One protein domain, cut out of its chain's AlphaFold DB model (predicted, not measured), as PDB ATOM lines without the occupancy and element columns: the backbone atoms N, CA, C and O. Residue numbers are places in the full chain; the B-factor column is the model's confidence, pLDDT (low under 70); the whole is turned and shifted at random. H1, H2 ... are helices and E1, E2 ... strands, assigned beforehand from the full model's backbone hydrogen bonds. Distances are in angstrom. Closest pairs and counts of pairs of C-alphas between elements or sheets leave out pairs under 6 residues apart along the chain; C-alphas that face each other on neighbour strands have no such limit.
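This is residues 94 to 157 and 295 to 434 of the 435 residues of an uncharacterized protein of Pseudomonas agarici (UniProt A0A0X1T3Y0). Picture an elongated body with a twisted five-stranded sheet in its middle, a cluster of helices H3 to H6 at one end and the two-stranded hairpin of E3 and E4 at the other. The short helices H1 and H2 pack on opposite faces of the sheet. The 204 printed residues include six named helices and seven named strands, in the order E1 H1 H2 E2 E3 E4 E5 H3 E6 E7 H4 H5 H6; the class is mixed, with under half of the residues, 98, in named elements. The large sheet is mixed, in the order E1 E2 E5 E6 E7. The whole is compact, with a radius of gyration of the C-alphas of 18.4 A, and spans 59 by 36 by 36 A.

Find C-alpha 94 at (-45.997, 42.681, 1.413), where strand E1, residues 94 to 97, begins. Helix H1, residues 100 to 106, and helix H2, residues 148 to 154, follow. After the cut come strands E2, residues 298 to 302, E3, 309 to 314, 17.3 A long, E4, 321 to 327, 19.8 A, and E5, 342 to 347. Helix H3, residues 350 to 362, runs 18.1 A; strands E6, 372 to 375, and E7, 384 to 386, come next. Helix H4 runs 26.8 A from Pro 388 to Thr 406, H5 18.3 A from Leu 416 to Ser 428, and H6, residues 431 to 434, ends at C-alpha 434, (-59.423, 18.261, 6.497).

Start at edge strand E1, antiparallel to E2, with N 95 and O 300 2.9 A apart. E2 and E5 are antiparallel, N 301 to O 344 2.8 A; E5 and E6 are parallel, N 345 to O 372 2.9 A; the hairpin E6 and E7 has N 375 to O 384 at 2.8 A. E5, H3 and E6 form a strand-helix-strand unit, two parallel neighbour strands with a helix between, its crossover right-handed. H2 lies over E1 at a height over the sheet of 6.5 A. H3 touches H5 at a shallow tilt of 27 degrees, opposite ways, the closest C-alphas, Pro 351 and Arg 427, 4.7 A apart. H4 touches H6, the C-alphas of Phe 394 and Tyr 434 being closest at 5.1 A. The hairpin E3 and E4 has N 313 and O 322 2.8 A apart. In H1 to H5 every O i to N i+4 pair is within hydrogen-bond range; H6 is too short for one.

The farthest C-alphas, Gln 319 and Gly 407, are 60.2 A apart. Residues 158 to 294 are not printed; C-alphas 157 and 295 are 9.3 A apart. The links H1 to H2 and E4 to E5 are long. The model's pLDDT is under 70 at 26 residues, among them 112 to 125 and 314 to 320.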
ATOM      1  N   ILE A  94     -46.245  44.120   1.397       90.06
ATOM      2  CA  ILE A  94     -45.997  42.681   1.413       90.06
ATOM      3  C   ILE A  94     -44.554  42.427   1.818       90.06
ATOM      4  O   ILE A  94     -43.647  43.133   1.372       90.06
ATOM      5  N   HIS A  95     -44.362  41.405   2.643       90.12
ATOM      6  CA  HIS A  95     -43.060  40.892   3.031       90.12
ATOM      7  C   HIS A  95     -43.049  39.374   2.868       90.12
ATOM      8  O   HIS A  95     -43.939  38.692   3.363       90.12
ATOM      9  N   GLY A  96     -42.063  38.834   2.161       90.81
ATOM     10  CA  GLY A  96     -41.905  37.391   2.014       90.81
ATOM     11  C   GLY A  96     -40.646  36.922   2.711       90.81
ATOM     12  O   GLY A  96     -39.597  37.541   2.546       90.81
ATOM     13  N   SER A  97     -40.754  35.845   3.485       91.94
ATOM     14  CA  SER A  97     -39.644  35.339   4.283       91.94
ATOM     15  C   SER A  97     -39.649  33.809   4.345       91.94
ATOM     16  O   SER A  97     -40.714  33.209   4.513       91.94
ATOM     17  N   PRO A  98     -38.472  33.162   4.245       92.50
ATOM     18  CA  PRO A  98     -38.331  31.745   4.569       92.50
ATOM     19  C   PRO A  98     -38.419  31.503   6.088       92.50
ATOM     20  O   PRO A  98     -38.625  30.370   6.507       92.50
ATOM     21  N   TRP A  99     -38.301  32.562   6.900       94.38
ATOM     22  CA  TRP A  99     -38.389  32.571   8.367       94.38
ATOM     23  C   TRP A  99     -39.806  32.917   8.847       94.38
ATOM     24  O   TRP A  99     -40.009  33.758   9.724       94.38
ATOM     25  N   GLY A 100     -40.819  32.373   8.168       93.69
ATOM     26  CA  GLY A 100     -42.211  32.740   8.414       93.69
ATOM     27  C   GLY A 100     -42.672  32.430   9.838       93.69
ATOM     28  O   GLY A 100     -43.366  33.239  10.447       93.69
ATOM     29  N   LEU A 101     -42.258  31.288  10.391       96.31
ATOM     30  CA  LEU A 101     -42.645  30.906  11.748       96.31
ATOM     31  C   LEU A 101     -41.985  31.802  12.794       96.31
ATOM     32  O   LEU A 101     -42.638  32.201  13.748       96.31
ATOM     33  N   GLU A 102     -40.724  32.159  12.595       95.19
ATOM     34  CA  GLU A 102     -39.963  33.019  13.497       95.19
ATOM     35  C   GLU A 102     -40.548  34.435  13.542       95.19
ATOM     36  O   GLU A 102     -40.620  35.029  14.612       95.19
ATOM     37  N   ILE A 103     -41.050  34.949  12.412       94.81
ATOM     38  CA  ILE A 103     -41.804  36.217  12.365       94.81
ATOM     39  C   ILE A 103     -43.110  36.122  13.164       94.81
ATOM     40  O   ILE A 103     -43.491  37.062  13.863       94.81
ATOM     41  N   LEU A 104     -43.825  34.998  13.060       96.12
ATOM     42  CA  LEU A 104     -45.025  34.776  13.868       96.12
ATOM     43  C   LEU A 104     -44.670  34.647  15.351       96.12
ATOM     44  O   LEU A 104     -45.386  35.170  16.196       96.12
ATOM     45  N   GLN A 105     -43.552  34.004  15.677       95.31
ATOM     46  CA  GLN A 105     -43.078  33.858  17.048       95.31
ATOM     47  C   GLN A 105     -42.714  35.208  17.668       95.31
ATOM     48  O   GLN A 105     -43.112  35.494  18.792       95.31
ATOM     49  N   SER A 106     -41.991  36.051  16.928       93.88
ATOM     50  CA  SER A 106     -41.572  37.376  17.387       93.88
ATOM     51  C   SER A 106     -42.708  38.398  17.419       93.88
ATOM     52  O   SER A 106     -42.536  39.478  17.979       93.88
ATOM     53  N   GLN A 107     -43.847  38.096  16.780       94.94
ATOM     54  CA  GLN A 107     -44.977  39.016  16.601       94.94
ATOM     55  C   GLN A 107     -44.596  40.330  15.890       94.94
ATOM     56  O   GLN A 107     -45.349  41.309  15.928       94.94
ATOM     57  N   ALA A 108     -43.464  40.354  15.180       93.31
ATOM     58  CA  ALA A 108     -42.991  41.514  14.438       93.31
ATOM     59  C   ALA A 108     -42.102  41.117  13.251       93.31
ATOM     60  O   ALA A 108     -41.324  40.166  13.314       93.31
ATOM     61  N   LEU A 109     -42.142  41.910  12.178       90.88
ATOM     62  CA  LEU A 109     -41.045  41.922  11.216       90.88
ATOM     63  C   LEU A 109     -39.861  42.629  11.865       90.88
ATOM     64  O   LEU A 109     -39.928  43.824  12.139       90.88
ATOM     65  N   ILE A 110     -38.782  41.900  12.091       85.00
ATOM     66  CA  ILE A 110     -37.555  42.444  12.664       85.00
ATOM     67  C   ILE A 110     -36.526  42.505  11.539       85.00
ATOM     68  O   ILE A 110     -36.399  41.561  10.753       85.00
ATOM     69  N   GLY A 111     -35.827  43.635  11.419       72.12
ATOM     70  CA  GLY A 111     -34.680  43.726  10.523       72.12
ATOM     71  C   GLY A 111     -33.655  42.664  10.916       72.12
ATOM     72  O   GLY A 111     -33.499  42.370  12.097       72.12
ATOM     73  N   GLY A 112     -33.001  42.024   9.947       63.62
ATOM     74  CA  GLY A 112     -32.076  40.932  10.262       63.62
ATOM     75  C   GLY A 112     -31.004  41.387  11.261       63.62
ATOM     76  O   GLY A 112     -30.270  42.320  10.954       63.62
ATOM     77  N   VAL A 113     -30.940  40.736  12.429       44.75
ATOM     78  CA  VAL A 113     -29.949  41.002  13.498       44.75
ATOM     79  C   VAL A 113     -28.711  40.102  13.351       44.75
ATOM     80  O   VAL A 113     -27.748  40.216  14.094       44.75
ATOM     81  N   THR A 114     -28.704  39.189  12.382       37.12
ATOM     82  CA  THR A 114     -27.631  38.204  12.236       37.12
ATOM     83  C   THR A 114     -27.397  37.843  10.782       37.12
ATOM     84  O   THR A 114     -28.339  37.488  10.065       37.12
ATOM     85  N   ASP A 115     -26.113  37.823  10.439       36.28
ATOM     86  CA  ASP A 115     -25.513  37.628   9.124       36.28
ATOM     87  C   ASP A 115     -25.529  38.915   8.298       36.28
ATOM     88  O   ASP A 115     -26.594  39.416   7.922       36.28
ATOM     89  N   GLN A 116     -24.326  39.422   8.010       32.94
ATOM     90  CA  GLN A 116     -24.053  40.274   6.863       32.94
ATOM     91  C   GLN A 116     -24.672  39.589   5.642       32.94
ATOM     92  O   GLN A 116     -24.016  38.845   4.915       32.94
ATOM     93  N   LYS A 117     -25.960  39.821   5.379       39.91
ATOM     94  CA  LYS A 117     -26.582  39.484   4.104       39.91
ATOM     95  C   LYS A 117     -25.997  40.458   3.097       39.91
ATOM     96  O   LYS A 117     -26.639  41.424   2.710       39.91
ATOM     97  N   GLY A 118     -24.739  40.219   2.740       35.75
ATOM     98  CA  GLY A 118     -23.911  40.964   1.812       35.75
ATOM     99  C   GLY A 118     -24.421  40.788   0.395       35.75
ATOM    100  O   GLY A 118     -23.777  40.161  -0.440       35.75
ATOM    101  N   GLY A 119     -25.601  41.334   0.133       44.75
ATOM    102  CA  GLY A 119     -25.856  41.980  -1.137       44.75
ATOM    103  C   GLY A 119     -25.484  43.449  -0.985       44.75
ATOM    104  O   GLY A 119     -25.722  44.037   0.068       44.75
ATOM    105  N   SER A 120     -24.978  44.060  -2.050       47.84
ATOM    106  CA  SER A 120     -24.792  45.514  -2.174       47.84
ATOM    107  C   SER A 120     -26.072  46.334  -1.916       47.84
ATOM    108  O   SER A 120     -26.010  47.557  -1.872       47.84
ATOM    109  N   GLU A 121     -27.218  45.661  -1.750       49.16
ATOM    110  CA  GLU A 121     -28.555  46.218  -1.540       49.16
ATOM    111  C   GLU A 121     -29.105  46.073  -0.110       49.16
ATOM    112  O   GLU A 121     -30.192  46.568   0.191       49.16
ATOM    113  N   SER A 122     -28.381  45.391   0.780       50.41
ATOM    114  CA  SER A 122     -28.831  45.154   2.151       50.41
ATOM    115  C   SER A 122     -28.450  46.319   3.056       50.41
ATOM    116  O   SER A 122     -27.276  46.573   3.313       50.41
ATOM    117  N   LEU A 123     -29.460  47.011   3.578       52.81
ATOM    118  CA  LEU A 123     -29.297  47.877   4.737       52.81
ATOM    119  C   LEU A 123     -29.492  47.005   5.975       52.81
ATOM    120  O   LEU A 123     -30.621  46.646   6.321       52.81
ATOM    121  N   GLU A 124     -28.380  46.628   6.594       60.09
ATOM    122  CA  GLU A 124     -28.342  45.836   7.820       60.09
ATOM    123  C   GLU A 124     -29.295  46.406   8.885       60.09
ATOM    124  O   GLU A 124     -29.437  47.622   9.030       60.09
ATOM    125  N   GLY A 125     -30.021  45.521   9.576       64.25
ATOM    126  CA  GLY A 125     -30.974  45.903  10.620       64.25
ATOM    127  C   GLY A 125     -32.288  46.543  10.148       64.25
ATOM    128  O   GLY A 125     -33.113  46.881  10.993       64.25
ATOM    129  N   LYS A 126     -32.548  46.691   8.838       76.31
ATOM    130  CA  LYS A 126     -33.767  47.369   8.341       76.31
ATOM    131  C   LYS A 126     -34.871  46.411   7.890       76.31
ATOM    132  O   LYS A 126     -34.613  45.318   7.381       76.31
ATOM    133  N   VAL A 127     -36.125  46.844   8.040       81.31
ATOM    134  CA  VAL A 127     -37.313  46.116   7.563       81.31
ATOM    135  C   VAL A 127     -37.705  46.627   6.183       81.31
ATOM    136  O   VAL A 127     -38.044  47.799   6.015       81.31
ATOM    137  N   PHE A 128     -37.692  45.729   5.198       79.00
ATOM    138  CA  PHE A 128     -37.977  46.044   3.800       79.00
ATOM    139  C   PHE A 128     -39.398  45.670   3.383       79.00
ATOM    140  O   PHE A 128     -39.893  44.580   3.688       79.00
ATOM    141  N   PHE A 129     -39.999  46.541   2.570       79.81
ATOM    142  CA  PHE A 129     -41.278  46.299   1.905       79.81
ATOM    143  C   PHE A 129     -41.109  46.496   0.398       79.81
ATOM    144  O   PHE A 129     -41.440  47.543  -0.158       79.81
ATOM    145  N   SER A 130     -40.576  45.478  -0.283       67.00
ATOM    146  CA  SER A 130     -40.192  45.566  -1.700       67.00
ATOM    147  C   SER A 130     -41.328  45.994  -2.620       67.00
ATOM    148  O   SER A 130     -41.122  46.773  -3.543       67.00
ATOM    149  N   ASP A 131     -42.542  45.535  -2.326       71.44
ATOM    150  CA  ASP A 131     -43.735  45.840  -3.110       71.44
ATOM    151  C   ASP A 131     -44.259  47.259  -2.867       71.44
ATOM    152  O   ASP A 131     -45.290  47.615  -3.416       71.44
ATOM    153  N   ARG A 132     -43.607  48.081  -2.039       73.06
ATOM    154  CA  ARG A 132     -43.937  49.505  -1.877       73.06
ATOM    155  C   ARG A 132     -43.042  50.414  -2.702       73.06
ATOM    156  O   ARG A 132     -43.320  51.611  -2.742       73.06
ATOM    157  N   THR A 133     -42.013  49.863  -3.340       69.50
ATOM    158  CA  THR A 133     -40.985  50.686  -3.951       69.50
ATOM    159  C   THR A 133     -41.189  50.871  -5.445       69.50
ATOM    160  O   THR A 133     -41.295  49.902  -6.194       69.50
ATOM    161  N   ARG A 134     -41.162  52.131  -5.883       71.38
ATOM    162  CA  ARG A 134     -40.982  52.489  -7.288       71.38
ATOM    163  C   ARG A 134     -39.541  52.146  -7.681       71.38
ATOM    164  O   ARG A 134     -38.618  52.757  -7.156       71.38
ATOM    165  N   GLU A 135     -39.326  51.151  -8.537       69.62
ATOM    166  CA  GLU A 135     -37.971  50.671  -8.838       69.62
ATOM    167  C   GLU A 135     -37.190  51.704  -9.645       69.62
ATOM    168  O   GLU A 135     -36.008  51.884  -9.381       69.62
ATOM    169  N   SER A 136     -37.861  52.420 -10.553       71.62
ATOM    170  CA  SER A 136     -37.286  53.494 -11.368       71.62
ATOM    171  C   SER A 136     -38.174  54.744 -11.428       71.62
ATOM    172  O   SER A 136     -39.396  54.661 -11.306       71.62
ATOM    173  N   THR A 137     -37.588  55.913 -11.700       68.12
ATOM    174  CA  THR A 137     -38.327  57.175 -11.910       68.12
ATOM    175  C   THR A 137     -39.288  57.140 -13.102       68.12
ATOM    176  O   THR A 137     -40.173  57.983 -13.174       68.12
ATOM    177  N   GLY A 138     -39.157  56.165 -14.009       70.19
ATOM    178  CA  GLY A 138     -40.066  55.946 -15.139       70.19
ATOM    179  C   GLY A 138     -41.181  54.931 -14.867       70.19
ATOM    180  O   GLY A 138     -42.050  54.733 -15.714       70.19
ATOM    181  N   ASP A 139     -41.194  54.268 -13.704       76.12
ATOM    182  CA  ASP A 139     -42.207  53.251 -13.429       76.12
ATOM    183  C   ASP A 139     -43.591  53.884 -13.296       76.12
ATOM    184  O   ASP A 139     -43.792  54.805 -12.504       76.12
ATOM    185  N   GLN A 140     -44.568  53.322 -14.007       78.81
ATOM    186  CA  GLN A 140     -45.973  53.737 -13.951       78.81
ATOM    187  C   GLN A 140     -46.740  53.129 -12.764       78.81
ATOM    188  O   GLN A 140     -47.946  53.315 -12.648       78.81
ATOM    189  N   THR A 141     -46.084  52.350 -11.893       75.56
ATOM    190  CA  THR A 141     -46.712  51.739 -10.707       75.56
ATOM    191  C   THR A 141     -45.728  51.679  -9.541       75.56
ATOM    192  O   THR A 141     -44.576  51.319  -9.757       75.56
ATOM    193  N   THR A 142     -46.181  51.880  -8.300       67.56
ATOM    194  CA  THR A 142     -45.349  51.667  -7.087       67.56
ATOM    195  C   THR A 142     -45.141  50.192  -6.728       67.56
ATOM    196  O   THR A 142     -44.375  49.890  -5.820       67.56
ATOM    197  N   ARG A 143     -45.876  49.266  -7.370       73.62
ATOM    198  CA  ARG A 143     -45.915  47.832  -7.010       73.62
ATOM    199  C   ARG A 143     -45.973  46.916  -8.241       73.62
ATOM    200  O   ARG A 143     -46.863  46.061  -8.347       73.62
ATOM    201  N   LYS A 144     -45.110  47.130  -9.239       70.94
ATOM    202  CA  LYS A 144     -45.105  46.299 -10.459       70.94
ATOM    203  C   LYS A 144     -44.870  44.839 -10.061       70.94
ATOM    204  O   LYS A 144     -43.882  44.514  -9.422       70.94
ATOM    205  N   GLY A 145     -45.795  43.946 -10.419       72.69
ATOM    206  CA  GLY A 145     -45.692  42.538 -10.019       72.69
ATOM    207  C   GLY A 145     -45.972  42.288  -8.534       72.69
ATOM    208  O   GLY A 145     -45.289  41.476  -7.928       72.69
ATOM    209  N   PHE A 146     -46.983  42.954  -7.969       75.44
ATOM    210  CA  PHE A 146     -47.517  42.731  -6.620       75.44
ATOM    211  C   PHE A 146     -47.525  41.234  -6.218       75.44
ATOM    212  O   PHE A 146     -48.227  40.431  -6.845       75.44
ATOM    213  N   ARG A 147     -46.760  40.869  -5.174       84.94
ATOM    214  CA  ARG A 147     -46.410  39.518  -4.660       84.94
ATOM    215  C   ARG A 147     -45.257  38.768  -5.328       84.94
ATOM    216  O   ARG A 147     -44.777  37.804  -4.739       84.94
ATOM    217  N   SER A 148     -44.794  39.144  -6.517       85.94
ATOM    218  CA  SER A 148     -43.724  38.412  -7.214       85.94
ATOM    219  C   SER A 148     -42.413  38.443  -6.429       85.94
ATOM    220  O   SER A 148     -41.846  37.389  -6.159       85.94
ATOM    221  N   LYS A 149     -41.967  39.632  -6.013       84.12
ATOM    222  CA  LYS A 149     -40.737  39.800  -5.228       84.12
ATOM    223  C   LYS A 149     -40.825  39.137  -3.847       84.12
ATOM    224  O   LYS A 149     -39.957  38.321  -3.554       84.12
ATOM    225  N   PRO A 150     -41.883  39.364  -3.044       88.06
ATOM    226  CA  PRO A 150     -42.072  38.645  -1.791       88.06
ATOM    227  C   PRO A 150     -41.995  37.128  -1.941       88.06
ATOM    228  O   PRO A 150     -41.326  36.481  -1.149       88.06
ATOM    229  N   ARG A 151     -42.599  36.537  -2.977       90.69
ATOM    230  CA  ARG A 151     -42.487  35.087  -3.210       90.69
ATOM    231  C   ARG A 151     -41.055  34.639  -3.495       90.69
ATOM    232  O   ARG A 151     -40.655  33.592  -2.999       90.69
ATOM    233  N   ILE A 152     -40.295  35.420  -4.267       87.62
ATOM    234  CA  ILE A 152     -38.872  35.150  -4.526       87.62
ATOM    235  C   ILE A 152     -38.086  35.199  -3.212       87.62
ATOM    236  O   ILE A 152     -37.363  34.260  -2.897       87.62
ATOM    237  N   TYR A 153     -38.272  36.244  -2.402       86.88
ATOM    238  CA  TYR A 153     -37.575  36.368  -1.120       86.88
ATOM    239  C   TYR A 153     -37.971  35.278  -0.127       86.88
ATOM    240  O   TYR A 153     -37.107  34.734   0.555       86.88
ATOM    241  N   ALA A 154     -39.249  34.897  -0.100       92.00
ATOM    242  CA  ALA A 154     -39.747  33.823   0.747       92.00
ATOM    243  C   ALA A 154     -39.136  32.457   0.403       92.00
ATOM    244  O   ALA A 154     -39.075  31.590   1.270       92.00
ATOM    245  N   ALA A 155     -38.642  32.262  -0.826       92.00
ATOM    246  CA  ALA A 155     -37.909  31.054  -1.198       92.00
ATOM    247  C   ALA A 155     -36.535  30.957  -0.511       92.00
ATOM    248  O   ALA A 155     -35.972  29.868  -0.434       92.00
ATOM    249  N   GLY A 156     -35.989  32.074  -0.012       89.62
ATOM    250  CA  GLY A 156     -34.759  32.092   0.778       89.62
ATOM    251  C   GLY A 156     -33.487  31.716   0.019       89.62
ATOM    252  O   GLY A 156     -32.481  31.422   0.663       89.62
ATOM    253  N   GLN A 157     -33.541  31.698  -1.316       89.19
ATOM    254  CA  GLN A 157     -32.422  31.349  -2.189       89.19
ATOM    255  C   GLN A 157     -31.372  32.465  -2.234       89.19
ATOM    256  O   GLN A 157     -31.693  33.648  -2.123       89.19
ATOM    257  N   ILE A 295     -37.705  24.429   1.915       95.31
ATOM    258  CA  ILE A 295     -38.294  25.713   2.320       95.31
ATOM    259  C   ILE A 295     -39.824  25.701   2.192       95.31
ATOM    260  O   ILE A 295     -40.383  25.317   1.157       95.31
ATOM    261  N   VAL A 296     -40.477  26.182   3.253       97.00
ATOM    262  CA  VAL A 296     -41.898  26.545   3.308       97.00
ATOM    263  C   VAL A 296     -41.976  28.075   3.241       97.00
ATOM    264  O   VAL A 296     -41.789  28.742   4.258       97.00
ATOM    265  N   PRO A 297     -42.157  28.659   2.045       95.25
ATOM    266  CA  PRO A 297     -42.166  30.100   1.870       95.25
ATOM    267  C   PRO A 297     -43.465  30.682   2.426       95.25
ATOM    268  O   PRO A 297     -44.557  30.230   2.076       95.25
ATOM    269  N   VAL A 298     -43.341  31.728   3.241       96.31
ATOM    270  CA  VAL A 298     -44.485  32.455   3.792       96.31
ATOM    271  C   VAL A 298     -44.437  33.899   3.319       96.31
ATOM    272  O   VAL A 298     -43.393  34.558   3.356       96.31
ATOM    273  N   VAL A 299     -45.579  34.399   2.854       95.62
ATOM    274  CA  VAL A 299     -45.733  35.786   2.420       95.62
ATOM    275  C   VAL A 299     -46.776  36.474   3.291       95.62
ATOM    276  O   VAL A 299     -47.930  36.068   3.343       95.62
ATOM    277  N   PHE A 300     -46.371  37.544   3.959       95.75
ATOM    278  CA  PHE A 300     -47.207  38.357   4.830       95.75
ATOM    279  C   PHE A 300     -47.726  39.577   4.078       95.75
ATOM    280  O   PHE A 300     -46.946  40.333   3.494       95.75
ATOM    281  N   GLY A 301     -49.039  39.780   4.101       94.81
ATOM    282  CA  GLY A 301     -49.703  40.954   3.553       94.81
ATOM    283  C   GLY A 301     -50.213  41.871   4.659       94.81
ATOM    284  O   GLY A 301     -51.006  41.459   5.503       94.81
ATOM    285  N   PHE A 302     -49.802  43.130   4.611       93.88
ATOM    286  CA  PHE A 302     -50.117  44.166   5.587       93.88
ATOM    287  C   PHE A 302     -50.994  45.261   4.981       93.88
ATOM    288  O   PHE A 302     -51.009  45.467   3.765       93.88
ATOM    289  N   GLU A 303     -51.694  46.006   5.831       91.69
ATOM    290  CA  GLU A 303     -52.321  47.281   5.460       91.69
ATOM    291  C   GLU A 303     -51.293  48.301   4.941       91.69
ATOM    292  O   GLU A 303     -50.080  48.071   4.961       91.69
ATOM    293  N   LYS A 304     -51.769  49.460   4.463       88.00
ATOM    294  CA  LYS A 304     -50.877  50.545   4.042       88.00
ATOM    295  C   LYS A 304     -49.965  50.935   5.200       88.00
ATOM    296  O   LYS A 304     -50.441  51.248   6.289       88.00
ATOM    297  N   ILE A 305     -48.668  50.960   4.915       88.62
ATOM    298  CA  ILE A 305     -47.655  51.551   5.786       88.62
ATOM    299  C   ILE A 305     -47.290  52.911   5.200       88.62
ATOM    300  O   ILE A 305     -46.987  53.024   4.000       88.62
ATOM    301  N   LYS A 306     -47.383  53.938   6.041       86.88
ATOM    302  CA  LYS A 306     -47.043  55.328   5.722       86.88
ATOM    303  C   LYS A 306     -45.622  55.655   6.190       86.88
ATOM    304  O   LYS A 306     -45.081  54.978   7.058       86.88
ATOM    305  N   ASN A 307     -45.044  56.716   5.628       86.06
ATOM    306  CA  ASN A 307     -43.772  57.302   6.070       86.06
ATOM    307  C   ASN A 307     -42.593  56.309   6.085       86.06
ATOM    308  O   ASN A 307     -41.777  56.317   7.006       86.06
ATOM    309  N   LEU A 308     -42.520  55.431   5.077       85.19
ATOM    310  CA  LEU A 308     -41.337  54.600   4.846       85.19
ATOM    311  C   LEU A 308     -40.202  55.477   4.308       85.19
ATOM    312  O   LEU A 308     -40.422  56.303   3.421       85.19
ATOM    313  N   ALA A 309     -38.990  55.258   4.810       84.62
ATOM    314  CA  ALA A 309     -37.789  55.825   4.215       84.62
ATOM    315  C   ALA A 309     -37.539  55.171   2.851       84.62
ATOM    316  O   ALA A 309     -37.912  54.017   2.634       84.62
ATOM    317  N   SER A 310     -36.890  55.896   1.942       79.31
ATOM    318  CA  SER A 310     -36.469  55.365   0.646       79.31
ATOM    319  C   SER A 310     -34.991  55.640   0.416       79.31
ATOM    320  O   SER A 310     -34.472  56.667   0.843       79.31
ATOM    321  N   HIS A 311     -34.309  54.722  -0.258       75.12
ATOM    322  CA  HIS A 311     -32.975  54.961  -0.800       75.12
ATOM    323  C   HIS A 311     -32.863  54.324  -2.181       75.12
ATOM    324  O   HIS A 311     -33.642  53.427  -2.511       75.12
ATOM    325  N   SER A 312     -31.894  54.779  -2.967       77.75
ATOM    326  CA  SER A 312     -31.654  54.286  -4.316       77.75
ATOM    327  C   SER A 312     -30.222  53.791  -4.444       77.75
ATOM    328  O   SER A 312     -29.292  54.428  -3.956       77.75
ATOM    329  N   LEU A 313     -30.054  52.656  -5.109       70.44
ATOM    330  CA  LEU A 313     -28.765  52.031  -5.360       70.44
ATOM    331  C   LEU A 313     -28.561  51.866  -6.855       70.44
ATOM    332  O   LEU A 313     -29.472  51.478  -7.589       70.44
ATOM    333  N   ARG A 314     -27.339  52.148  -7.299       69.00
ATOM    334  CA  ARG A 314     -26.913  51.899  -8.672       69.00
ATOM    335  C   ARG A 314     -26.317  50.502  -8.727       69.00
ATOM    336  O   ARG A 314     -25.368  50.203  -8.004       69.00
ATOM    337  N   SER A 315     -26.880  49.638  -9.561       61.84
ATOM    338  CA  SER A 315     -26.308  48.310  -9.774       61.84
ATOM    339  C   SER A 315     -24.938  48.451 -10.450       61.84
ATOM    340  O   SER A 315     -24.836  49.089 -11.490       61.84
ATOM    341  N   GLY A 316     -23.876  47.861  -9.890       54.94
ATOM    342  CA  GLY A 316     -22.504  48.036 -10.401       54.94
ATOM    343  C   GLY A 316     -22.294  47.612 -11.864       54.94
ATOM    344  O   GLY A 316     -21.372  48.093 -12.511       54.94
ATOM    345  N   PHE A 317     -23.179  46.765 -12.404       57.31
ATOM    346  CA  PHE A 317     -23.113  46.251 -13.777       57.31
ATOM    347  C   PHE A 317     -24.149  46.873 -14.728       57.31
ATOM    348  O   PHE A 317     -24.161  46.543 -15.911       57.31
ATOM    349  N   SER A 318     -25.036  47.761 -14.255       60.31
ATOM    350  CA  SER A 318     -26.016  48.424 -15.125       60.31
ATOM    351  C   SER A 318     -26.277  49.875 -14.719       60.31
ATOM    352  O   SER A 318     -26.260  50.233 -13.548       60.31
ATOM    353  N   GLN A 319     -26.639  50.720 -15.685       66.38
ATOM    354  CA  GLN A 319     -27.139  52.081 -15.423       66.38
ATOM    355  C   GLN A 319     -28.481  52.094 -14.654       66.38
ATOM    356  O   GLN A 319     -29.035  53.161 -14.391       66.38
ATOM    357  N   LYS A 320     -29.029  50.923 -14.295       68.44
ATOM    358  CA  LYS A 320     -30.298  50.802 -13.592       68.44
ATOM    359  C   LYS A 320     -30.136  51.226 -12.132       68.44
ATOM    360  O   LYS A 320     -29.356  50.649 -11.372       68.44
ATOM    361  N   ILE A 321     -30.921  52.227 -11.755       71.88
ATOM    362  CA  ILE A 321     -31.136  52.623 -10.368       71.88
ATOM    363  C   ILE A 321     -32.295  51.781  -9.839       71.88
ATOM    364  O   ILE A 321     -33.356  51.762 -10.459       71.88
ATOM    365  N   ASN A 322     -32.085  51.091  -8.721       72.50
ATOM    366  CA  ASN A 322     -33.137  50.418  -7.969       72.50
ATOM    367  C   ASN A 322     -33.420  51.231  -6.707       72.50
ATOM    368  O   ASN A 322     -32.488  51.566  -5.979       72.50
ATOM    369  N   SER A 323     -34.686  51.522  -6.418       76.00
ATOM    370  CA  SER A 323     -35.057  52.109  -5.126       76.00
ATOM    371  C   SER A 323     -35.584  51.050  -4.160       76.00
ATOM    372  O   SER A 323     -36.123  50.023  -4.584       76.00
ATOM    373  N   TYR A 324     -35.475  51.322  -2.857       77.38
ATOM    374  CA  TYR A 324     -35.991  50.464  -1.786       77.38
ATOM    375  C   TYR A 324     -36.664  51.283  -0.692       77.38
ATOM    376  O   TYR A 324     -36.057  52.205  -0.147       77.38
ATOM    377  N   SER A 325     -37.883  50.887  -0.328       81.75
ATOM    378  CA  SER A 325     -38.632  51.425   0.805       81.75
ATOM    379  C   SER A 325     -38.465  50.558   2.053       81.75
ATOM    380  O   SER A 325     -38.662  49.336   2.017       81.75
ATOM    381  N   TYR A 326     -38.120  51.201   3.166       84.62
ATOM    382  CA  TYR A 326     -37.766  50.537   4.416       84.62
ATOM    383  C   TYR A 326     -38.139  51.367   5.649       84.62
ATOM    384  O   TYR A 326     -38.463  52.552   5.563       84.62
ATOM    385  N   GLN A 327     -38.060  50.734   6.814       85.56
ATOM    386  CA  GLN A 327     -38.032  51.411   8.108       85.56
ATOM    387  C   GLN A 327     -36.922  50.828   8.987       85.56
ATOM    388  O   GLN A 327     -36.497  49.689   8.783       85.56
ATOM    389  N   ASN A 328     -36.447  51.628   9.938       83.06
ATOM    390  CA  ASN A 328     -35.348  51.250  10.830       83.06
ATOM    391  C   ASN A 328     -35.827  50.423  12.032       83.06
ATOM    392  O   ASN A 328     -35.051  49.686  12.624       83.06
ATOM    393  N   GLU A 329     -37.099  50.555  12.395       86.38
ATOM    394  CA  GLU A 329     -37.688  49.888  13.553       86.38
ATOM    395  C   GLU A 329     -38.339  48.566  13.146       86.38
ATOM    396  O   GLU A 329     -38.861  48.426  12.032       86.38
ATOM    397  N   ALA A 330     -38.379  47.616  14.082       90.44
ATOM    398  CA  ALA A 330     -39.218  46.435  13.937       90.44
ATOM    399  C   ALA A 330     -40.679  46.850  13.686       90.44
ATOM    400  O   ALA A 330     -41.174  47.824  14.252       90.44
ATOM    401  N   HIS A 331     -41.373  46.120  12.817       91.88
ATOM    402  CA  HIS A 331     -42.769  46.381  12.478       91.88
ATOM    403  C   HIS A 331     -43.679  45.350  13.155       91.88
ATOM    404  O   HIS A 331     -43.689  44.196  12.715       91.88
ATOM    405  N   PRO A 332     -44.457  45.718  14.191       94.94
ATOM    406  CA  PRO A 332     -45.367  44.789  14.852       94.94
ATOM    407  C   PRO A 332     -46.405  44.228  13.877       94.94
ATOM    408  O   PRO A 332     -46.981  44.965  13.074       94.94
ATOM    409  N   LEU A 333     -46.719  42.932  13.979       95.50
ATOM    410  CA  LEU A 333     -47.783  42.322  13.168       95.50
ATOM    411  C   LEU A 333     -49.166  42.907  13.505       95.50
ATOM    412  O   LEU A 333     -50.064  42.903  12.663       95.50
ATOM    413  N   SER A 334     -49.334  43.465  14.706       95.50
ATOM    414  CA  SER A 334     -50.521  44.223  15.119       95.50
ATOM    415  C   SER A 334     -50.664  45.583  14.419       95.50
ATOM    416  O   SER A 334     -51.757  46.152  14.436       95.50
ATOM    417  N   GLY A 335     -49.613  46.067  13.750       94.81
ATOM    418  CA  GLY A 335     -49.526  47.401  13.160       94.81
ATOM    419  C   GLY A 335     -48.909  48.431  14.108       94.81
ATOM    420  O   GLY A 335     -48.610  48.153  15.265       94.81
ATOM    421  N   SER A 336     -48.706  49.642  13.597       94.00
ATOM    422  CA  SER A 336     -48.187  50.785  14.354       94.00
ATOM    423  C   SER A 336     -49.009  52.044  14.071       94.00
ATOM    424  O   SER A 336     -49.948  52.020  13.272       94.00
ATOM    425  N   ALA A 337     -48.621  53.183  14.653       92.56
ATOM    426  CA  ALA A 337     -49.190  54.490  14.303       92.56
ATOM    427  C   ALA A 337     -49.061  54.821  12.798       92.56
ATOM    428  O   ALA A 337     -49.826  55.620  12.261       92.56
ATOM    429  N   LYS A 338     -48.121  54.175  12.089       90.56
ATOM    430  CA  LYS A 338     -47.927  54.308  10.635       90.56
ATOM    431  C   LYS A 338     -48.824  53.364   9.815       90.56
ATOM    432  O   LYS A 338     -48.735  53.368   8.586       90.56
ATOM    433  N   GLY A 339     -49.679  52.575  10.467       92.62
ATOM    434  CA  GLY A 339     -50.526  51.550   9.859       92.62
ATOM    435  C   GLY A 339     -49.842  50.186   9.783       92.62
ATOM    436  O   GLY A 339     -49.049  49.816  10.650       92.62
ATOM    437  N   GLY A 340     -50.153  49.417   8.738       92.62
ATOM    438  CA  GLY A 340     -49.481  48.147   8.468       92.62
ATOM    439  C   GLY A 340     -49.881  46.973   9.343       92.62
ATOM    440  O   GLY A 340     -49.052  46.097   9.552       92.62
ATOM    441  N   LYS A 341     -51.103  46.908   9.870       95.75
ATOM    442  CA  LYS A 341     -51.554  45.688  10.548       95.75
ATOM    443  C   LYS A 341     -51.516  44.496   9.584       95.75
ATOM    444  O   LYS A 341     -51.834  44.650   8.403       95.75
ATOM    445  N   LEU A 342     -51.126  43.317  10.066       96.31
ATOM    446  CA  LEU A 342     -51.152  42.081   9.285       96.31
ATOM    447  C   LEU A 342     -52.601  41.718   8.922       96.31
ATOM    448  O   LEU A 342     -53.493  41.740   9.770       96.31
ATOM    449  N   LYS A 343     -52.836  41.384   7.651       95.12
ATOM    450  CA  LYS A 343     -54.162  41.037   7.104       95.12
ATOM    451  C   LYS A 343     -54.184  39.692   6.403       95.12
ATOM    452  O   LYS A 343     -55.241  39.073   6.329       95.12
ATOM    453  N   GLU A 344     -53.050  39.263   5.864       96.19
ATOM    454  CA  GLU A 344     -52.956  38.082   5.010       96.19
ATOM    455  C   GLU A 344     -51.698  37.280   5.337       96.19
ATOM    456  O   GLU A 344     -50.613  37.851   5.440       96.19
ATOM    457  N   ILE A 345     -51.838  35.961   5.426       97.50
ATOM    458  CA  ILE A 345     -50.727  35.012   5.336       97.50
ATOM    459  C   ILE A 345     -50.954  34.187   4.071       97.50
ATOM    460  O   ILE A 345     -51.971  33.507   3.933       97.50
ATOM    461  N   GLU A 346     -50.021  34.270   3.127       97.38
ATOM    462  CA  GLU A 346     -50.013  33.480   1.902       97.38
ATOM    463  C   GLU A 346     -49.004  32.326   2.010       97.38
ATOM    464  O   GLU A 346     -47.838  32.533   2.353       97.38
ATOM    465  N   VAL A 347     -49.470  31.124   1.666       97.56
ATOM    466  CA  VAL A 347     -48.681  29.893   1.492       97.56
ATOM    467  C   VAL A 347     -48.932  29.307   0.096       97.56
ATOM    468  O   VAL A 347     -49.895  29.678  -0.588       97.56
ATOM    469  N   ARG A 348     -48.059  28.407  -0.374       95.88
ATOM    470  CA  ARG A 348     -48.164  27.858  -1.741       95.88
ATOM    471  C   ARG A 348     -49.343  26.907  -1.900       95.88
ATOM    472  O   ARG A 348     -50.075  27.010  -2.882       95.88
ATOM    473  N   ASP A 349     -49.513  26.001  -0.950       96.31
ATOM    474  CA  ASP A 349     -50.431  24.870  -1.025       96.31
ATOM    475  C   ASP A 349     -50.869  24.414   0.381       96.31
ATOM    476  O   ASP A 349     -50.453  24.981   1.396       96.31
ATOM    477  N   LEU A 350     -51.761  23.420   0.439       97.56
ATOM    478  CA  LEU A 350     -52.221  22.836   1.703       97.56
ATOM    479  C   LEU A 350     -51.115  22.111   2.477       97.56
ATOM    480  O   LEU A 350     -51.082  22.283   3.693       97.56
ATOM    481  N   PRO A 351     -50.191  21.359   1.845       98.06
ATOM    482  CA  PRO A 351     -49.027  20.816   2.540       98.06
ATOM    483  C   PRO A 351     -48.220  21.879   3.292       98.06
ATOM    484  O   PRO A 351     -47.857  21.673   4.448       98.06
ATOM    485  N   ASP A 352     -47.960  23.033   2.675       98.31
ATOM    486  CA  ASP A 352     -47.264  24.145   3.325       98.31
ATOM    487  C   ASP A 352     -48.088  24.765   4.463       98.31
ATOM    488  O   ASP A 352     -47.517  25.110   5.500       98.31
ATOM    489  N   LEU A 353     -49.419  24.845   4.322       98.25
ATOM    490  CA  LEU A 353     -50.302  25.245   5.423       98.25
ATOM    491  C   LEU A 353     -50.246  24.247   6.588       98.25
ATOM    492  O   LEU A 353     -50.134  24.666   7.736       98.25
ATOM    493  N   ALA A 354     -50.276  22.941   6.310       98.44
ATOM    494  CA  ALA A 354     -50.184  21.895   7.327       98.44
ATOM    495  C   ALA A 354     -48.847  21.968   8.079       98.44
ATOM    496  O   ALA A 354     -48.831  21.927   9.310       98.44
ATOM    497  N   THR A 355     -47.736  22.170   7.361       98.69
ATOM    498  CA  THR A 355     -46.423  22.375   7.985       98.69
ATOM    499  C   THR A 355     -46.384  23.644   8.836       98.69
ATOM    500  O   THR A 355     -45.814  23.620   9.926       98.69
ATOM    501  N   LEU A 356     -47.006  24.741   8.387       98.56
ATOM    502  CA  LEU A 356     -47.120  25.964   9.183       98.56
ATOM    503  C   LEU A 356     -47.932  25.728  10.467       98.56
ATOM    504  O   LEU A 356     -47.485  26.137  11.536       98.56
ATOM    505  N   CYS A 357     -49.079  25.046  10.385       97.88
ATOM    506  CA  CYS A 357     -49.916  24.705  11.541       97.88
ATOM    507  C   CYS A 357     -49.172  23.818  12.551       97.88
ATOM    508  O   CYS A 357     -49.171  24.122  13.744       97.88
ATOM    509  N   LEU A 358     -48.501  22.763  12.078       98.19
ATOM    510  CA  LEU A 358     -47.692  21.885  12.923       98.19
ATOM    511  C   LEU A 358     -46.526  22.645  13.567       98.19
ATOM    512  O   LEU A 358     -46.285  22.505  14.763       98.19
ATOM    513  N   GLY A 359     -45.829  23.481  12.793       98.06
ATOM    514  CA  GLY A 359     -44.741  24.313  13.298       98.06
ATOM    515  C   GLY A 359     -45.207  25.300  14.367       98.06
ATOM    516  O   GLY A 359     -44.534  25.459  15.382       98.06
ATOM    517  N   CYS A 360     -46.384  25.904  14.178       97.62
ATOM    518  CA  CYS A 360     -47.012  26.768  15.173       97.62
ATOM    519  C   CYS A 360     -47.272  26.012  16.481       97.62
ATOM    520  O   CYS A 360     -46.823  26.460  17.532       97.62
ATOM    521  N   ALA A 361     -47.901  24.834  16.425       96.69
ATOM    522  CA  ALA A 361     -48.157  24.031  17.621       96.69
ATOM    523  C   ALA A 361     -46.866  23.580  18.323       96.69
ATOM    524  O   ALA A 361     -46.745  23.735  19.534       96.69
ATOM    525  N   ALA A 362     -45.869  23.114  17.566       96.75
ATOM    526  CA  ALA A 362     -44.575  22.695  18.110       96.75
ATOM    527  C   ALA A 362     -43.795  23.837  18.791       96.75
ATOM    528  O   ALA A 362     -42.912  23.587  19.605       96.75
ATOM    529  N   LYS A 363     -44.098  25.098  18.462       96.25
ATOM    530  CA  LYS A 363     -43.468  26.283  19.062       96.25
ATOM    531  C   LYS A 363     -44.390  27.068  19.997       96.25
ATOM    532  O   LYS A 363     -43.992  28.134  20.457       96.25
ATOM    533  N   GLY A 364     -45.597  26.574  20.275       95.38
ATOM    534  CA  GLY A 364     -46.573  27.279  21.114       95.38
ATOM    535  C   GLY A 364     -47.046  28.613  20.521       95.38
ATOM    536  O   GLY A 364     -47.364  29.543  21.256       95.38
ATOM    537  N   ILE A 365     -47.065  28.734  19.192       94.88
ATOM    538  CA  ILE A 365     -47.454  29.948  18.468       94.88
ATOM    539  C   ILE A 365     -48.907  29.813  18.017       94.88
ATOM    540  O   ILE A 365     -49.303  28.798  17.445       94.88
ATOM    541  N   ALA A 366     -49.700  30.864  18.210       90.25
ATOM    542  CA  ALA A 366     -51.026  30.976  17.617       90.25
ATOM    543  C   ALA A 366     -50.968  31.802  16.325       90.25
ATOM    544  O   ALA A 366     -50.288  32.830  16.262       90.25
ATOM    545  N   LEU A 367     -51.725  31.391  15.304       88.75
ATOM    546  CA  LEU A 367     -51.935  32.246  14.138       88.75
ATOM    547  C   LEU A 367     -52.705  33.512  14.565       88.75
ATOM    548  O   LEU A 367     -53.686  33.404  15.307       88.75
ATOM    549  N   PRO A 368     -52.295  34.715  14.120       88.81
ATOM    550  CA  PRO A 368     -52.955  35.947  14.534       88.81
ATOM    551  C   PRO A 368     -54.440  35.974  14.142       88.81
ATOM    552  O   PRO A 368     -54.812  35.683  13.002       88.81
ATOM    553  N   LYS A 369     -55.303  36.370  15.083       86.25
ATOM    554  CA  LYS A 369     -56.752  36.473  14.850       86.25
ATOM    555  C   LYS A 369     -57.068  37.518  13.774       86.25
ATOM    556  O   LYS A 369     -56.452  38.581  13.719       86.25
ATOM    557  N   GLY A 370     -58.076  37.237  12.947       86.81
ATOM    558  CA  GLY A 370     -58.542  38.157  11.900       86.81
ATOM    559  C   GLY A 370     -57.620  38.264  10.679       86.81
ATOM    560  O   GLY A 370     -57.854  39.115   9.821       86.81
ATOM    561  N   VAL A 371     -56.595  37.411  10.586       93.69
ATOM    562  CA  VAL A 371     -55.743  37.279   9.402       93.69
ATOM    563  C   VAL A 371     -56.334  36.243   8.454       93.69
ATOM    564  O   VAL A 371     -56.707  35.145   8.858       93.69
ATOM    565  N   VAL A 372     -56.416  36.594   7.174       95.75
ATOM    566  CA  VAL A 372     -56.908  35.698   6.128       95.75
ATOM    567  C   VAL A 372     -55.776  34.799   5.645       95.75
ATOM    568  O   VAL A 372     -54.694  35.280   5.304       95.75
ATOM    569  N   VAL A 373     -56.037  33.494   5.554       97.25
ATOM    570  CA  VAL A 373     -55.111  32.551   4.920       97.25
ATOM    571  C   VAL A 373     -55.403  32.474   3.431       97.25
ATOM    572  O   VAL A 373     -56.544  32.302   2.994       97.25
ATOM    573  N   ARG A 374     -54.344  32.598   2.640       96.50
ATOM    574  CA  ARG A 374     -54.387  32.599   1.188       96.50
ATOM    575  C   ARG A 374     -53.496  31.493   0.637       96.50
ATOM    576  O   ARG A 374     -52.313  31.431   0.942       96.50
ATOM    577  N   ILE A 375     -54.046  30.671  -0.245       96.62
ATOM    578  CA  ILE A 375     -53.315  29.616  -0.944       96.62
ATOM    579  C   ILE A 375     -53.091  30.037  -2.392       96.62
ATOM    580  O   ILE A 375     -54.035  30.391  -3.113       96.62
ATOM    581  N   LYS A 376     -51.831  30.031  -2.832       93.31
ATOM    582  CA  LYS A 376     -51.459  30.412  -4.197       93.31
ATOM    583  C   LYS A 376     -50.185  29.694  -4.642       93.31
ATOM    584  O   LYS A 376     -49.082  30.176  -4.414       93.31
ATOM    585  N   ALA A 377     -50.367  28.603  -5.383       78.00
ATOM    586  CA  ALA A 377     -49.267  27.761  -5.851       78.00
ATOM    587  C   ALA A 377     -48.416  28.431  -6.944       78.00
ATOM    588  O   ALA A 377     -47.216  28.628  -6.782       78.00
ATOM    589  N   HIS A 378     -49.028  28.805  -8.073       76.31
ATOM    590  CA  HIS A 378     -48.308  29.343  -9.234       76.31
ATOM    591  C   HIS A 378     -49.108  30.431  -9.962       76.31
ATOM    592  O   HIS A 378     -50.278  30.679  -9.662       76.31
ATOM    593  N   LYS A 379     -48.475  31.128 -10.916       73.44
ATOM    594  CA  LYS A 379     -49.007  32.355 -11.543       73.44
ATOM    595  C   LYS A 379     -50.407  32.174 -12.154       73.44
ATOM    596  O   LYS A 379     -51.237  33.057 -11.943       73.44
ATOM    597  N   GLN A 380     -50.682  31.026 -12.778       77.94
ATOM    598  CA  GLN A 380     -51.917  30.769 -13.533       77.94
ATOM    599  C   GLN A 380     -53.125  30.325 -12.693       77.94
ATOM    600  O   GLN A 380     -54.259  30.626 -13.049       77.94
ATOM    601  N   VAL A 381     -52.923  29.689 -11.536       83.81
ATOM    602  CA  VAL A 381     -54.046  29.234 -10.694       83.81
ATOM    603  C   VAL A 381     -54.666  30.390  -9.920       83.81
ATOM    604  O   VAL A 381     -53.968  31.085  -9.184       83.81
ATOM    605  N   LYS A 382     -55.978  30.623 -10.034       87.31
ATOM    606  CA  LYS A 382     -56.652  31.588  -9.150       87.31
ATOM    607  C   LYS A 382     -56.383  31.188  -7.706       87.31
ATOM    608  O   LYS A 382     -56.473  30.030  -7.333       87.31
ATOM    609  N   ALA A 383     -55.999  32.163  -6.904       92.75
ATOM    610  CA  ALA A 383     -55.745  31.878  -5.508       92.75
ATOM    611  C   ALA A 383     -57.034  31.592  -4.756       92.75
ATOM    612  O   ALA A 383     -58.075  32.153  -5.093       92.75
ATOM    613  N   GLN A 384     -56.906  30.809  -3.703       95.00
ATOM    614  CA  GLN A 384     -57.992  30.463  -2.812       95.00
ATOM    615  C   GLN A 384     -57.792  31.206  -1.498       95.00
ATOM    616  O   GLN A 384     -56.710  31.152  -0.916       95.00
ATOM    617  N   TYR A 385     -58.811  31.920  -1.041       95.75
ATOM    618  CA  TYR A 385     -58.833  32.433   0.324       95.75
ATOM    619  C   TYR A 385     -59.643  31.471   1.180       95.75
ATOM    620  O   TYR A 385     -60.723  31.032   0.784       95.75
ATOM    621  N   LEU A 386     -59.101  31.116   2.336       94.88
ATOM    622  CA  LEU A 386     -59.790  30.260   3.284       94.88
ATOM    623  C   LEU A 386     -60.578  31.130   4.261       94.88
ATOM    624  O   LEU A 386     -60.051  32.094   4.818       94.88
ATOM    625  N   ALA A 387     -61.848  30.782   4.461       91.56
ATOM    626  CA  ALA A 387     -62.665  31.392   5.502       91.56
ATOM    627  C   ALA A 387     -62.076  31.069   6.890       91.56
ATOM    628  O   ALA A 387     -61.539  29.971   7.058       91.56
ATOM    629  N   PRO A 388     -62.204  31.962   7.891       91.31
ATOM    630  CA  PRO A 388     -61.641  31.739   9.225       91.31
ATOM    631  C   PRO A 388     -62.024  30.386   9.839       91.31
ATOM    632  O   PRO A 388     -61.152  29.674  10.322       91.31
ATOM    633  N   GLN A 389     -63.291  29.977   9.711       92.19
ATOM    634  CA  GLN A 389     -63.778  28.695  10.235       92.19
ATOM    635  C   GLN A 389     -63.123  27.495   9.536       92.19
ATOM    636  O   GLN A 389     -62.840  26.482  10.167       92.19
ATOM    637  N   LYS A 390     -62.843  27.609   8.229       93.94
ATOM    638  CA  LYS A 390     -62.135  26.565   7.474       93.94
ATOM    639  C   LYS A 390     -60.677  26.454   7.900       93.94
ATOM    640  O   LYS A 390     -60.161  25.347   7.958       93.94
ATOM    641  N   VAL A 391     -60.018  27.578   8.187       95.00
ATOM    642  CA  VAL A 391     -58.637  27.580   8.697       95.00
ATOM    643  C   VAL A 391     -58.579  26.923  10.071       95.00
ATOM    644  O   VAL A 391     -57.735  26.063  10.287       95.00
ATOM    645  N   GLU A 392     -59.494  27.288  10.967       94.50
ATOM    646  CA  GLU A 392     -59.583  26.709  12.309       94.50
ATOM    647  C   GLU A 392     -59.857  25.203  12.254       94.50
ATOM    648  O   GLU A 392     -59.131  24.422  12.867       94.50
ATOM    649  N   ARG A 393     -60.840  24.772  11.451       96.44
ATOM    650  CA  ARG A 393     -61.129  23.347  11.252       96.44
ATOM    651  C   ARG A 393     -59.933  22.597  10.672       96.44
ATOM    652  O   ARG A 393     -59.556  21.565  11.215       96.44
ATOM    653  N   PHE A 394     -59.305  23.137   9.628       97.38
ATOM    654  CA  PHE A 394     -58.112  22.546   9.027       97.38
ATOM    655  C   PHE A 394     -56.985  22.397  10.053       97.38
ATOM    656  O   PHE A 394     -56.411  21.320  10.185       97.38
ATOM    657  N   GLN A 395     -56.701  23.456  10.814       96.81
ATOM    658  CA  GLN A 395     -55.691  23.438  11.867       96.81
ATOM    659  C   GLN A 395     -56.015  22.373  12.919       96.81
ATOM    660  O   GLN A 395     -55.149  21.563  13.235       96.81
ATOM    661  N   ASN A 396     -57.251  22.318  13.416       96.12
ATOM    662  CA  ASN A 396     -57.664  21.331  14.412       96.12
ATOM    663  C   ASN A 396     -57.501  19.895  13.898       96.12
ATOM    664  O   ASN A 396     -56.968  19.056  14.621       96.12
ATOM    665  N   THR A 397     -57.878  19.619  12.647       97.81
ATOM    666  CA  THR A 397     -57.697  18.294  12.034       97.81
ATOM    667  C   THR A 397     -56.215  17.944  11.884       97.81
ATOM    668  O   THR A 397     -55.809  16.856  12.285       97.81
ATOM    669  N   VAL A 398     -55.376  18.877  11.402       97.69
ATOM    670  CA  VAL A 398     -53.914  18.685  11.321       97.69
ATOM    671  C   VAL A 398     -53.330  18.327  12.687       97.69
ATOM    672  O   VAL A 398     -52.553  17.379  12.798       97.69
ATOM    673  N   LEU A 399     -53.698  19.076  13.728       96.25
ATOM    674  CA  LEU A 399     -53.169  18.865  15.074       96.25
ATOM    675  C   LEU A 399     -53.694  17.573  15.703       96.25
ATOM    676  O   LEU A 399     -52.934  16.885  16.380       96.25
ATOM    677  N   HIS A 400     -54.947  17.201  15.437       96.44
ATOM    678  CA  HIS A 400     -55.503  15.925  15.873       96.44
ATOM    679  C   HIS A 400     -54.768  14.741  15.231       96.44
ATOM    680  O   HIS A 400     -54.314  13.846  15.942       96.44
ATOM    681  N   SER A 401     -54.568  14.762  13.910       96.81
ATOM    682  CA  SER A 401     -53.802  13.725  13.208       96.81
ATOM    683  C   SER A 401     -52.346  13.673  13.680       96.81
ATOM    684  O   SER A 401     -51.808  12.590  13.902       96.81
ATOM    685  N   ALA A 402     -51.709  14.823  13.921       96.88
ATOM    686  CA  ALA A 402     -50.364  14.874  14.494       96.88
ATOM    687  C   ALA A 402     -50.300  14.260  15.905       96.88
ATOM    688  O   ALA A 402     -49.380  13.494  16.205       96.88
ATOM    689  N   ALA A 403     -51.282  14.550  16.762       95.06
ATOM    690  CA  ALA A 403     -51.385  13.972  18.100       95.06
ATOM    691  C   ALA A 403     -51.601  12.450  18.055       95.06
ATOM    692  O   ALA A 403     -50.998  11.724  18.841       95.06
ATOM    693  N   GLN A 404     -52.391  11.942  17.103       95.19
ATOM    694  CA  GLN A 404     -52.568  10.499  16.899       95.19
ATOM    695  C   GLN A 404     -51.264   9.811  16.472       95.19
ATOM    696  O   GLN A 404     -50.901   8.782  17.037       95.19
ATOM    697  N   LEU A 405     -50.523  10.399  15.527       94.38
ATOM    698  CA  LEU A 405     -49.254   9.842  15.034       94.38
ATOM    699  C   LEU A 405     -48.140   9.859  16.091       94.38
ATOM    700  O   LEU A 405     -47.253   9.004  16.087       94.38
ATOM    701  N   THR A 406     -48.163  10.835  16.997       92.31
ATOM    702  CA  THR A 406     -47.184  10.957  18.092       92.31
ATOM    703  C   THR A 406     -47.641  10.277  19.384       92.31
ATOM    704  O   THR A 406     -46.840  10.077  20.295       92.31
ATOM    705  N   GLY A 407     -48.922   9.945  19.528       90.56
ATOM    706  CA  GLY A 407     -49.501   9.597  20.829       90.56
ATOM    707  C   GLY A 407     -49.347  10.704  21.885       90.56
ATOM    708  O   GLY A 407     -49.580  10.460  23.069       90.56
ATOM    709  N   ALA A 408     -48.931  11.911  21.486       84.44
ATOM    710  CA  ALA A 408     -48.602  13.003  22.383       84.44
ATOM    711  C   ALA A 408     -49.731  14.026  22.404       84.44
ATOM    712  O   ALA A 408     -50.259  14.434  21.370       84.44
ATOM    713  N   ARG A 409     -50.082  14.475  23.609       80.31
ATOM    714  CA  ARG A 409     -51.062  15.554  23.794       80.31
ATOM    715  C   ARG A 409     -50.459  16.939  23.563       80.31
ATOM    716  O   ARG A 409     -51.195  17.877  23.289       80.31
ATOM    717  N   ASP A 410     -49.139  17.058  23.689       89.94
ATOM    718  CA  ASP A 410     -48.404  18.317  23.597       89.94
ATOM    719  C   ASP A 410     -47.239  18.178  22.612       89.94
ATOM    720  O   ASP A 410     -46.183  17.634  22.933       89.94
ATOM    721  N   LEU A 411     -47.450  18.690  21.400       92.69
ATOM    722  CA  LEU A 411     -46.482  18.633  20.307       92.69
ATOM    723  C   LEU A 411     -45.255  19.527  20.544       92.69
ATOM    724  O   LEU A 411     -44.264  19.378  19.836       92.69
ATOM    725  N   SER A 412     -45.288  20.441  21.523       93.25
ATOM    726  CA  SER A 412     -44.141  21.308  21.838       93.25
ATOM    727  C   SER A 412     -42.986  20.567  22.519       93.25
ATOM    728  O   SER A 412     -41.852  21.042  22.514       93.25
ATOM    729  N   LYS A 413     -43.267  19.380  23.068       92.81
ATOM    730  CA  LYS A 413     -42.286  18.505  23.728       92.81
ATOM    731  C   LYS A 413     -41.683  17.460  22.792       92.81
ATOM    732  O   LYS A 413     -40.770  16.741  23.187       92.81
ATOM    733  N   GLU A 414     -42.195  17.356  21.571       95.56
ATOM    734  CA  GLU A 414     -41.740  16.367  20.604       95.56
ATOM    735  C   GLU A 414     -40.409  16.775  19.963       95.56
ATOM    736  O   GLU A 414     -40.178  17.934  19.613       95.56
ATOM    737  N   GLY A 415     -39.526  15.794  19.773       94.88
ATOM    738  CA  GLY A 415     -38.257  16.000  19.081       94.88
ATOM    739  C   GLY A 415     -38.454  16.302  17.592       94.88
ATOM    740  O   GLY A 415     -39.380  15.799  16.952       94.88
ATOM    741  N   LEU A 416     -37.538  17.084  17.012       96.06
ATOM    742  CA  LEU A 416     -37.607  17.508  15.609       96.06
ATOM    743  C   LEU A 416     -37.716  16.329  14.629       96.06
ATOM    744  O   LEU A 416     -38.507  16.398  13.695       96.06
ATOM    745  N   GLU A 417     -36.971  15.242  14.841       94.25
ATOM    746  CA  GLU A 417     -37.015  14.049  13.978       94.25
ATOM    747  C   GLU A 417     -38.422  13.432  13.919       94.25
ATOM    748  O   GLU A 417     -38.940  13.117  12.844       94.25
ATOM    749  N   ARG A 418     -39.087  13.332  15.072       95.44
ATOM    750  CA  ARG A 418     -40.452  12.811  15.165       95.44
ATOM    751  C   ARG A 418     -41.450  13.746  14.491       95.44
ATOM    752  O   ARG A 418     -42.287  13.295  13.711       95.44
ATOM    753  N   LEU A 419     -41.306  15.051  14.711       97.88
ATOM    754  CA  LEU A 419     -42.120  16.068  14.044       97.88
ATOM    755  C   LEU A 419     -41.912  16.083  12.521       97.88
ATOM    756  O   LEU A 419     -42.874  16.283  11.784       97.88
ATOM    757  N   GLN A 420     -40.698  15.823  12.027       97.38
ATOM    758  CA  GLN A 420     -40.425  15.677  10.595       97.38
ATOM    759  C   GLN A 420     -41.157  14.468   9.996       97.38
ATOM    760  O   GLN A 420     -41.700  14.577   8.898       97.38
ATOM    761  N   ALA A 421     -41.191  13.328  10.698       95.62
ATOM    762  CA  ALA A 421     -41.920  12.140  10.249       95.62
ATOM    763  C   ALA A 421     -43.437  12.395  10.189       95.62
ATOM    764  O   ALA A 421     -44.082  12.091   9.185       95.62
ATOM    765  N   VAL A 422     -43.988  13.036  11.224       97.44
ATOM    766  CA  VAL A 422     -45.394  13.469  11.268       97.44
ATOM    767  C   VAL A 422     -45.703  14.436  10.126       97.44
ATOM    768  O   VAL A 422     -46.672  14.242   9.397       97.44
ATOM    769  N   ASN A 423     -44.861  15.454   9.925       98.12
ATOM    770  CA  ASN A 423     -45.034  16.423   8.848       98.12
ATOM    771  C   ASN A 423     -45.017  15.745   7.471       98.12
ATOM    772  O   ASN A 423     -45.861  16.048   6.635       98.12
ATOM    773  N   ALA A 424     -44.097  14.806   7.235       96.50
ATOM    774  CA  ALA A 424     -44.048  14.051   5.987       96.50
ATOM    775  C   ALA A 424     -45.351  13.268   5.743       96.50
ATOM    776  O   ALA A 424     -45.905  13.354   4.647       96.50
ATOM    777  N   HIS A 425     -45.883  12.595   6.771       96.81
ATOM    778  CA  HIS A 425     -47.151  11.864   6.689       96.81
ATOM    779  C   HIS A 425     -48.348  12.784   6.393       96.81
ATOM    780  O   HIS A 425     -49.153  12.512   5.498       96.81
ATOM    781  N   LEU A 426     -48.449  13.914   7.101       97.62
ATOM    782  CA  LEU A 426     -49.499  14.913   6.869       97.62
ATOM    783  C   LEU A 426     -49.447  15.444   5.433       97.62
ATOM    784  O   LEU A 426     -50.467  15.516   4.755       97.62
ATOM    785  N   ARG A 427     -48.251  15.775   4.938       96.75
ATOM    786  CA  ARG A 427     -48.060  16.313   3.584       96.75
ATOM    787  C   ARG A 427     -48.360  15.303   2.475       96.75
ATOM    788  O   ARG A 427     -48.641  15.738   1.361       96.75
ATOM    789  N   SER A 428     -48.289  13.998   2.752       95.69
ATOM    790  CA  SER A 428     -48.689  12.938   1.812       95.69
ATOM    791  C   SER A 428     -50.177  12.575   1.874       95.69
ATOM    792  O   SER A 428     -50.639  11.796   1.047       95.69
ATOM    793  N   SER A 429     -50.918  13.106   2.849       96.06
ATOM    794  CA  SER A 429     -52.346  12.822   3.034       96.06
ATOM    795  C   SER A 429     -53.224  13.657   2.093       96.06
ATOM    796  O   SER A 429     -52.801  14.698   1.583       96.06
ATOM    797  N   ASP A 430     -54.483  13.246   1.905       96.56
ATOM    798  CA  ASP A 430     -55.484  14.082   1.235       96.56
ATOM    799  C   ASP A 430     -55.944  15.223   2.155       96.56
ATOM    800  O   ASP A 430     -56.948  15.138   2.863       96.56
ATOM    801  N   LEU A 431     -55.189  16.318   2.138       97.06
ATOM    802  CA  LEU A 431     -55.446  17.494   2.968       97.06
ATOM    803  C   LEU A 431     -56.730  18.249   2.589       97.06
ATOM    804  O   LEU A 431     -57.165  19.112   3.349       97.06
ATOM    805  N   MET A 432     -57.365  17.951   1.449       94.88
ATOM    806  CA  MET A 432     -58.678  18.528   1.139       94.88
ATOM    807  C   MET A 432     -59.769  17.978   2.061       94.88
ATOM    808  O   MET A 432     -60.709  18.709   2.375       94.88
ATOM    809  N   SER A 433     -59.621  16.739   2.545       95.75
ATOM    810  CA  SER A 433     -60.554  16.108   3.490       95.75
ATOM    811  C   SER A 433     -60.542  16.738   4.893       95.75
ATOM    812  O   SER A 433     -61.397  16.427   5.718       95.75
ATOM    813  N   TYR A 434     -59.599  17.648   5.174       96.06
ATOM    814  CA  TYR A 434     -59.423  18.261   6.497       96.06
ATOM    815  C   TYR A 434     -60.309  19.504   6.715       96.06
ATOM    816  O   TYR A 434     -60.260  20.108   7.791       96.06
TER     817      TYR A 434